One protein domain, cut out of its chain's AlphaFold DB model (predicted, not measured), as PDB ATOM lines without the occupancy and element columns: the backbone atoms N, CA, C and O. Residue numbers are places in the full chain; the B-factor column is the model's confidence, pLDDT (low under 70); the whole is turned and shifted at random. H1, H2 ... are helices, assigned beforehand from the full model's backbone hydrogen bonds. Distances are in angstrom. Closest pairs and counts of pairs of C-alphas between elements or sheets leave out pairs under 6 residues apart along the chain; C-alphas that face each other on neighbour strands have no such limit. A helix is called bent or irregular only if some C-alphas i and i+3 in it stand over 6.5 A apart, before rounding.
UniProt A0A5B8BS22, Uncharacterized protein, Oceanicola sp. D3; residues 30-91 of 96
ATOM      1  N   ALA A  30       3.545   4.265 -17.525       81.00
ATOM      2  CA  ALA A  30       3.643   4.155 -16.081       81.00
ATOM      3  C   ALA A  30       3.910   2.691 -15.716       81.00
ATOM      4  O   ALA A  30       3.262   1.789 -16.250       81.00
ATOM      5  N   ARG A  31       4.857   2.477 -14.801       70.75
ATOM      6  CA  ARG A  31       5.018   1.209 -14.096       70.75
ATOM      7  C   ARG A  31       4.892   1.449 -12.603       70.75
ATOM      8  O   ARG A  31       5.567   2.322 -12.059       70.75
ATOM      9  N   GLY A  32       4.014   0.680 -11.977       64.06
ATOM     10  CA  GLY A  32       3.909   0.613 -10.530       64.06
ATOM     11  C   GLY A  32       5.031  -0.215  -9.907       64.06
ATOM     12  O   GLY A  32       5.722  -0.946 -10.617       64.06
ATOM     13  N   PRO A  33       5.157  -0.192  -8.569       61.34
ATOM     14  CA  PRO A  33       6.067  -1.083  -7.842       61.34
ATOM     15  C   PRO A  33       5.710  -2.569  -8.026       61.34
ATOM     16  O   PRO A  33       6.536  -3.440  -7.776       61.34
ATOM     17  N   LEU A  34       4.489  -2.868  -8.493       62.81
ATOM     18  CA  LEU A  34       4.003  -4.214  -8.779       62.81
ATOM     19  C   LEU A  34       3.835  -4.416 -10.300       62.81
ATOM     20  O   LEU A  34       2.791  -4.076 -10.865       62.81
ATOM     21  N   PRO A  35       4.826  -5.007 -10.995       59.66
ATOM     22  CA  PRO A  35       4.837  -5.115 -12.459       59.66
ATOM     23  C   PRO A  35       3.763  -6.056 -13.031       59.66
ATOM     24  O   PRO A  35       3.498  -6.021 -14.227       59.66
ATOM     25  N   LYS A  36       3.123  -6.883 -12.194       61.16
ATOM     26  CA  LYS A  36       2.052  -7.810 -12.604       61.16
ATOM     27  C   LYS A  36       0.635  -7.246 -12.426       61.16
ATOM     28  O   LYS A  36      -0.322  -7.906 -12.809       61.16
ATOM     29  N   VAL A  37       0.484  -6.048 -11.853       59.88
ATOM     30  CA  VAL A  37      -0.834  -5.445 -11.594       59.88
ATOM     31  C   VAL A  37      -1.164  -4.428 -12.686       59.88
ATOM     32  O   VAL A  37      -0.670  -3.301 -12.674       59.88
ATOM     33  N   SER A  38      -2.024  -4.817 -13.630       54.03
ATOM     34  CA  SER A  38      -2.445  -3.984 -14.770       54.03
ATOM     35  C   SER A  38      -3.143  -2.679 -14.361       54.03
ATOM     36  O   SER A  38      -3.151  -1.734 -15.136       54.03
ATOM     37  N   LEU A  39      -3.687  -2.587 -13.138       53.97
ATOM     38  CA  LEU A  39      -4.254  -1.335 -12.611       53.97
ATOM     39  C   LEU A  39      -3.204  -0.229 -12.405       53.97
ATOM     40  O   LEU A  39      -3.554   0.946 -12.416       53.97
ATOM     41  N   ILE A  40      -1.932  -0.593 -12.199       55.12
ATOM     42  CA  ILE A  40      -0.840   0.358 -11.918       55.12
ATOM     43  C   ILE A  40       0.085   0.519 -13.141       55.12
ATOM     44  O   ILE A  40       0.826   1.496 -13.252       55.12
ATOM     45  N   ASN A  41       0.026  -0.426 -14.086       67.25
ATOM     46  CA  ASN A  41       0.834  -0.431 -15.301       67.25
ATOM     47  C   ASN A  41      -0.023  -0.012 -16.496       67.25
ATOM     48  O   ASN A  41      -0.979  -0.692 -16.853       67.25
ATOM     49  N   GLY A  42       0.317   1.104 -17.135       80.50
ATOM     50  CA  GLY A  42      -0.504   1.635 -18.218       80.50
ATOM     51  C   GLY A  42       0.110   2.842 -18.915       80.50
ATOM     52  O   GLY A  42       1.183   3.310 -18.535       80.50
ATOM     53  N   PRO A  43      -0.535   3.362 -19.964       88.25
ATOM     54  CA  PRO A  43      -0.026   4.511 -20.691       88.25
ATOM     55  C   PRO A  43      -0.200   5.792 -19.872       88.25
ATOM     56  O   PRO A  43      -1.264   6.051 -19.310       88.25
ATOM     57  N   LYS A  44       0.831   6.644 -19.838       89.44
ATOM     58  CA  LYS A  44       0.675   7.996 -19.290       89.44
ATOM     59  C   LYS A  44      -0.154   8.855 -20.256       89.44
ATOM     60  O   LYS A  44      -0.031   8.684 -21.472       89.44
ATOM     61  N   PRO A  45      -0.899   9.862 -19.762       90.56
ATOM     62  CA  PRO A  45      -1.698  10.746 -20.616       90.56
ATOM     63  C   PRO A  45      -0.899  11.423 -21.739       90.56
ATOM     64  O   PRO A  45      -1.428  11.668 -22.820       90.56
ATOM     65  N   ILE A  46       0.390  11.701 -21.510       91.12
ATOM     66  CA  ILE A  46       1.273  12.293 -22.523       91.12
ATOM     67  C   ILE A  46       1.460  11.392 -23.749       91.12
ATOM     68  O   ILE A  46       1.554  11.903 -24.862       91.12
ATOM     69  N   PHE A  47       1.459  10.068 -23.564       93.12
ATOM     70  CA  PHE A  47       1.601   9.127 -24.668       93.12
ATOM     71  C   PHE A  47       0.361   9.162 -25.557       93.12
ATOM     72  O   PHE A  47       0.483   9.418 -26.754       93.12
ATOM     73  N   VAL A  48      -0.824   9.060 -24.953       93.69
ATOM     74  CA  VAL A  48      -2.112   9.166 -25.655       93.69
ATOM     75  C   VAL A  48      -2.215  10.486 -26.424       93.69
ATOM     76  O   VAL A  48      -2.444  10.480 -27.633       93.69
ATOM     77  N   LYS A  49      -1.939  11.619 -25.762       94.25
ATOM     78  CA  LYS A  49      -1.952  12.946 -26.403       94.25
ATOM     79  C   LYS A  49      -0.972  13.033 -27.574       94.25
ATOM     80  O   LYS A  49      -1.294  13.618 -28.603       94.25
ATOM     81  N   SER A  50       0.212  12.434 -27.441       92.69
ATOM     82  CA  SER A  50       1.206  12.446 -28.515       92.69
ATOM     83  C   SER A  50       0.797  11.599 -29.723       92.69
ATOM     84  O   SER A  50       1.139  11.966 -30.843       92.69
ATOM     85  N   ILE A  51       0.036  10.514 -29.527       92.88
ATOM     86  CA  ILE A  51      -0.545   9.746 -30.635       92.88
ATOM     87  C   ILE A  51      -1.580  10.609 -31.360       92.88
ATOM     88  O   ILE A  51      -1.487  10.761 -32.573       92.88
ATOM     89  N   GLN A  52      -2.506  11.244 -30.632       94.00
ATOM     90  CA  GLN A  52      -3.543  12.099 -31.231       94.00
ATOM     91  C   GLN A  52      -2.965  13.299 -31.996       94.00
ATOM     92  O   GLN A  52      -3.512  13.703 -33.021       94.00
ATOM     93  N   ALA A  53      -1.845  13.850 -31.521       92.06
ATOM     94  CA  ALA A  53      -1.142  14.935 -32.199       92.06
ATOM     95  C   ALA A  53      -0.507  14.498 -33.532       92.06
ATOM     96  O   ALA A  53      -0.354  15.321 -34.427       92.06
ATOM     97  N   ASN A  54      -0.151  13.217 -33.671       91.81
ATOM     98  CA  ASN A  54       0.599  12.694 -34.817       91.81
ATOM     99  C   ASN A  54      -0.229  11.815 -35.767       91.81
ATOM    100  O   ASN A  54       0.209  11.550 -36.884       91.81
ATOM    101  N   TYR A  55      -1.397  11.333 -35.341       91.31
ATOM    102  CA  TYR A  55      -2.236  10.409 -36.102       91.31
ATOM    103  C   TYR A  55      -3.694  10.867 -36.108       91.31
ATOM    104  O   TYR A  55      -4.202  11.465 -35.154       91.31
ATOM    105  N   ALA A  56      -4.385  10.588 -37.210       92.50
ATOM    106  CA  ALA A  56      -5.814  10.818 -37.350       92.50
ATOM    107  C   ALA A  56      -6.604   9.707 -36.637       92.50
ATOM    108  O   ALA A  56      -7.144   8.817 -37.282       92.50
ATOM    109  N   VAL A  57      -6.627   9.762 -35.301       92.25
ATOM    110  CA  VAL A  57      -7.318   8.805 -34.423       92.25
ATOM    111  C   VAL A  57      -8.189   9.513 -33.392       92.25
ATOM    112  O   VAL A  57      -7.901  10.647 -32.987       92.25
ATOM    113  N   SER A  58      -9.237   8.832 -32.938       94.62
ATOM    114  CA  SER A  58     -10.028   9.238 -31.778       94.62
ATOM    115  C   SER A  58      -9.234   9.088 -30.474       94.62
ATOM    116  O   SER A  58      -8.159   8.480 -30.419       94.62
ATOM    117  N   HIS A  59      -9.759   9.666 -29.393       92.56
ATOM    118  CA  HIS A  59      -9.141   9.534 -28.076       92.56
ATOM    119  C   HIS A  59      -9.119   8.082 -27.588       92.56
ATOM    120  O   HIS A  59      -8.090   7.623 -27.093       92.56
ATOM    121  N   GLU A  60     -10.219   7.348 -27.776       92.81
ATOM    122  CA  GLU A  60     -10.323   5.952 -27.344       92.81
ATOM    123  C   GLU A  60      -9.381   5.037 -28.136       92.81
ATOM    124  O   GLU A  60      -8.696   4.209 -27.538       92.81
ATOM    125  N   GLU A  61      -9.236   5.243 -29.449       92.75
ATOM    126  CA  GLU A  61      -8.262   4.500 -30.264       92.75
ATOM    127  C   GLU A  61      -6.819   4.790 -29.833       92.75
ATOM    128  O   GLU A  61      -6.017   3.869 -29.666       92.75
ATOM    129  N   ALA A  62      -6.483   6.063 -29.590       92.75
ATOM    130  CA  ALA A  62      -5.161   6.440 -29.099       92.75
ATOM    131  C   ALA A  62      -4.862   5.818 -27.727       92.75
ATOM    132  O   ALA A  62      -3.747   5.353 -27.478       92.75
ATOM    133  N   LYS A  63      -5.857   5.791 -26.835       93.25
ATOM    134  CA  LYS A  63      -5.755   5.188 -25.505       93.25
ATOM    135  C   LYS A  63      -5.593   3.672 -25.590       93.25
ATOM    136  O   LYS A  63      -4.717   3.134 -24.915       93.25
ATOM    137  N   ALA A  64      -6.368   3.002 -26.441       91.00
ATOM    138  CA  ALA A  64      -6.271   1.564 -26.672       91.00
ATOM    139  C   ALA A  64      -4.905   1.173 -27.257       91.00
ATOM    140  O   ALA A  64      -4.251   0.269 -26.737       91.00
ATOM    141  N   ALA A  65      -4.421   1.901 -28.269       90.81
ATOM    142  CA  ALA A  65      -3.099   1.675 -28.852       90.81
ATOM    143  C   ALA A  65      -1.979   1.880 -27.818       90.81
ATOM    144  O   ALA A  65      -1.072   1.054 -27.703       90.81
ATOM    145  N   ALA A  66      -2.058   2.947 -27.018       91.62
ATOM    146  CA  ALA A  66      -1.086   3.208 -25.962       91.62
ATOM    147  C   ALA A  66      -1.117   2.128 -24.864       91.62
ATOM    148  O   ALA A  66      -0.063   1.714 -24.379       91.62
ATOM    149  N   ALA A  67      -2.308   1.644 -24.493       90.00
ATOM    150  CA  ALA A  67      -2.473   0.567 -23.523       90.00
ATOM    151  C   ALA A  67      -1.886  -0.751 -24.032       90.00
ATOM    152  O   ALA A  67      -1.132  -1.392 -23.307       90.00
ATOM    153  N   TYR A  68      -2.149  -1.100 -25.293       88.75
ATOM    154  CA  TYR A  68      -1.569  -2.274 -25.940       88.75
ATOM    155  C   TYR A  68      -0.033  -2.236 -25.928       88.75
ATOM    156  O   TYR A  68       0.608  -3.199 -25.514       88.75
ATOM    157  N   VAL A  69       0.567  -1.099 -26.302       88.94
ATOM    158  CA  VAL A  69       2.031  -0.930 -26.288       88.94
ATOM    159  C   VAL A  69       2.600  -1.050 -24.871       88.94
ATOM    160  O   VAL A  69       3.628  -1.693 -24.680       88.94
ATOM    161  N   CYS A  70       1.948  -0.446 -23.874       86.88
ATOM    162  CA  CYS A  70       2.427  -0.477 -22.492       86.88
ATOM    163  C   CYS A  70       2.132  -1.796 -21.756       86.88
ATOM    164  O   CYS A  70       2.737  -2.041 -20.713       86.88
ATOM    165  N   ALA A  71       1.235  -2.638 -22.276       84.88
ATOM    166  CA  ALA A  71       0.961  -3.974 -21.748       84.88
ATOM    167  C   ALA A  71       2.058  -4.993 -22.110       84.88
ATOM    168  O   ALA A  71       2.212  -5.994 -21.410       84.88
ATOM    169  N   ASP A  72       2.852  -4.736 -23.157       83.25
ATOM    170  CA  ASP A  72       3.998  -5.575 -23.527       83.25
ATOM    171  C   ASP A  72       5.128  -5.414 -22.496       83.25
ATOM    172  O   ASP A  72       5.975  -4.518 -22.568       83.25
ATOM    173  N   MET A  73       5.141  -6.304 -21.502       72.69
ATOM    174  CA  MET A  73       6.107  -6.256 -20.406       72.69
ATOM    175  C   MET A  73       7.557  -6.448 -20.860       72.69
ATOM    176  O   MET A  73       8.451  -5.963 -20.160       72.69
ATOM    177  N   ALA A  74       7.784  -7.098 -22.007       78.12
ATOM    178  CA  ALA A  74       9.111  -7.278 -22.592       78.12
ATOM    179  C   ALA A  74       9.605  -6.007 -23.305       78.12
ATOM    180  O   ALA A  74      10.809  -5.778 -23.402       78.12
ATOM    181  N   ALA A  75       8.687  -5.155 -23.772       75.19
ATOM    182  CA  ALA A  75       9.025  -3.884 -24.404       75.19
ATOM    183  C   ALA A  75       9.353  -2.780 -23.396       75.19
ATOM    184  O   ALA A  75      10.181  -1.913 -23.671       75.19
ATOM    185  N   VAL A  76       8.724  -2.769 -22.221       68.75
ATOM    186  CA  VAL A  76       8.911  -1.664 -21.274       68.75
ATOM    187  C   VAL A  76      10.318  -1.687 -20.662       68.75
ATOM    188  O   VAL A  76      10.702  -2.631 -19.973       68.75
ATOM    189  N   GLY A  77      11.060  -0.597 -20.881       74.25
ATOM    190  CA  GLY A  77      12.497  -0.474 -20.593       74.25
ATOM    191  C   GLY A  77      13.360  -0.544 -21.859       74.25
ATOM    192  O   GLY A  77      14.478  -0.041 -21.865       74.25
ATOM    193  N   ASN A  78      12.809  -1.064 -22.958       83.62
ATOM    194  CA  ASN A  78      13.431  -1.090 -24.276       83.62
ATOM    195  C   ASN A  78      12.784  -0.033 -25.189       83.62
ATOM    196  O   ASN A  78      11.713  -0.227 -25.772       83.62
ATOM    197  N   ALA A  79      13.452   1.113 -25.325       81.69
ATOM    198  CA  ALA A  79      12.937   2.240 -26.100       81.69
ATOM    199  C   ALA A  79      12.756   1.922 -27.596       81.69
ATOM    200  O   ALA A  79      11.860   2.470 -28.238       81.69
ATOM    201  N   GLU A  80      13.594   1.060 -28.172       85.44
ATOM    202  CA  GLU A  80      13.495   0.682 -29.581       85.44
ATOM    203  C   GLU A  80      12.284  -0.219 -29.826       85.44
ATOM    204  O   GLU A  80      11.466   0.069 -30.706       85.44
ATOM    205  N   LEU A  81      12.113  -1.244 -28.988       86.06
ATOM    206  CA  LEU A  81      10.983  -2.160 -29.078       86.06
ATOM    207  C   LEU A  81       9.659  -1.420 -28.858       86.06
ATOM    208  O   LEU A  81       8.717  -1.610 -29.625       86.06
ATOM    209  N   LEU A  82       9.604  -0.482 -27.907       86.12
ATOM    210  CA  LEU A  82       8.439   0.385 -27.713       86.12
ATOM    211  C   LEU A  82       8.107   1.215 -28.959       86.12
ATOM    212  O   LEU A  82       6.938   1.318 -29.340       86.12
ATOM    213  N   ARG A  83       9.112   1.788 -29.634       88.56
ATOM    214  CA  ARG A  83       8.904   2.526 -30.894       88.56
ATOM    215  C   ARG A  83       8.432   1.612 -32.017       88.56
ATOM    216  O   ARG A  83       7.553   2.006 -32.780       88.56
ATOM    217  N   ALA A  84       8.994   0.412 -32.133       89.31
ATOM    218  CA  ALA A  84       8.570  -0.575 -33.121       89.31
ATOM    219  C   ALA A  84       7.113  -1.004 -32.890       89.31
ATOM    220  O   ALA A  84       6.304  -0.934 -33.813       89.31
ATOM    221  N   ARG A  85       6.746  -1.334 -31.645       88.88
ATOM    222  CA  ARG A  85       5.373  -1.677 -31.251       88.88
ATOM    223  C   ARG A  85       4.399  -0.533 -31.486       88.88
ATOM    224  O   ARG A  85       3.326  -0.764 -32.021       88.88
ATOM    225  N   THR A  86       4.789   0.697 -31.155       89.81
ATOM    226  CA  THR A  86       3.959   1.886 -31.400       89.81
ATOM    227  C   THR A  86       3.712   2.087 -32.892       89.81
ATOM    228  O   THR A  86       2.581   2.334 -33.295       89.81
ATOM    229  N   ARG A  87       4.744   1.932 -33.733       90.12
ATOM    230  CA  ARG A  87       4.582   1.991 -35.194       90.12
ATOM    231  C   ARG A  87       3.688   0.872 -35.718       90.12
ATOM    232  O   ARG A  87       2.858   1.146 -36.570       90.12
ATOM    233  N   ALA A  88       3.840  -0.349 -35.205       90.00
ATOM    234  CA  ALA A  88       3.018  -1.490 -35.603       90.00
ATOM    235  C   ALA A  88       1.547  -1.308 -35.195       90.00
ATOM    236  O   ALA A  88       0.658  -1.467 -36.023       90.00
ATOM    237  N   ALA A  89       1.293  -0.892 -33.950       90.12
ATOM    238  CA  ALA A  89      -0.050  -0.614 -33.441       90.12
ATOM    239  C   ALA A  89      -0.745   0.515 -34.213       90.12
ATOM    240  O   ALA A  89      -1.970   0.534 -34.310       90.12
ATOM    241  N   LEU A  90       0.036   1.445 -34.770       91.19
ATOM    242  CA  LEU A  90      -0.477   2.591 -35.511       91.19
ATOM    243  C   LEU A  90      -0.355   2.457 -37.040       91.19
ATOM    244  O   LEU A  90      -0.626   3.420 -37.752       91.19
ATOM    245  N   ALA A  91       0.046   1.288 -37.555       90.94
ATOM    246  CA  ALA A  91       0.423   1.111 -38.962       90.94
ATOM    247  C   ALA A  91      -0.721   1.396 -39.948       90.94
ATOM    248  O   ALA A  91      -0.470   1.861 -41.057       90.94
TER     249      ALA A  91
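AT A GLANCE: This is residues 30 to 91 of the 96 residues of an uncharacterized protein of Oceanicola sp. D3 (UniProt A0A5B8BS22). Three helices are joined by turns, with the longest, H2, in the middle: H1 crosses it steeply, and H3 folds back towards it as the second half of a helical hairpin, so that H1 and H3 each meet H2 but not each other. A looped stretch with no named element, residues 30 to 44, leads into H1 and makes one end of the longest axis, while the turn between H1 and H2 lies at the other end. The printed part has 62 residues with three named helices, in the order H1, H2, H3, and no named strand; its class is all helix. The whole is compact, with a radius of gyration of the C-alphas of 11.2 A, yet elongated in outline, spanning 34 by 22 by 14 A.

IN THESE COORDINATES: The printed part begins at Ala 30, with its C-alpha at (3.643, 4.155, -16.081), and residues 30 to 44 hold no named element. H1 follows at residues 45 to 54, 14.5 A from first to last C-alpha, beginning at C-alpha 45 at (-1.698, 10.746, -20.616). H2 is residues 59 to 71 and measures 18.0 A. H3 is residues 79 to 89 and measures 15.2 A, ending at C-alpha 89 at (-0.050, -0.614, -33.441).

HOW THE PARTS SIT: H1 and H2 touch, and their closest C-alphas are those of Val 48 and Ala 62, 5.3 A apart. They run opposite ways at a steep tilt of 61 degrees, with their centres 9.8 A apart. H2 also touches H3, with residues 65 to 69 of H2 alone; the closest C-alphas are those of Ala 65 and Ala 89, 6.0 A apart. H2 and H3 form a helical hairpin, running opposite ways at a steep tilt of 44 degrees, with their centres 12.2 A apart. H1 and H3 are apart. In H1, H2 and H3 every O i to N i+4 pair is within hydrogen-bond range. No helix is bent or irregular.

THE WHOLE: The two C-alphas farthest apart are those of Pro 33 and Ala 56, at 34.0 A. The first and last printed C-alphas, those of Ala 30 and Ala 91, are 23.3 A apart. The printed part has no cut. The link from H1 to H2, with 4 residues, is tight, and the link from H2 to H3, with 7 residues, is short. The C-alphas of residues 30 to 44 lie 5 to 18 A from the mean of all C-alphas. The mean pLDDT of the printed part is 83.3; residues 32 to 41 and residue 76 are under 70, where the model's confidence is low.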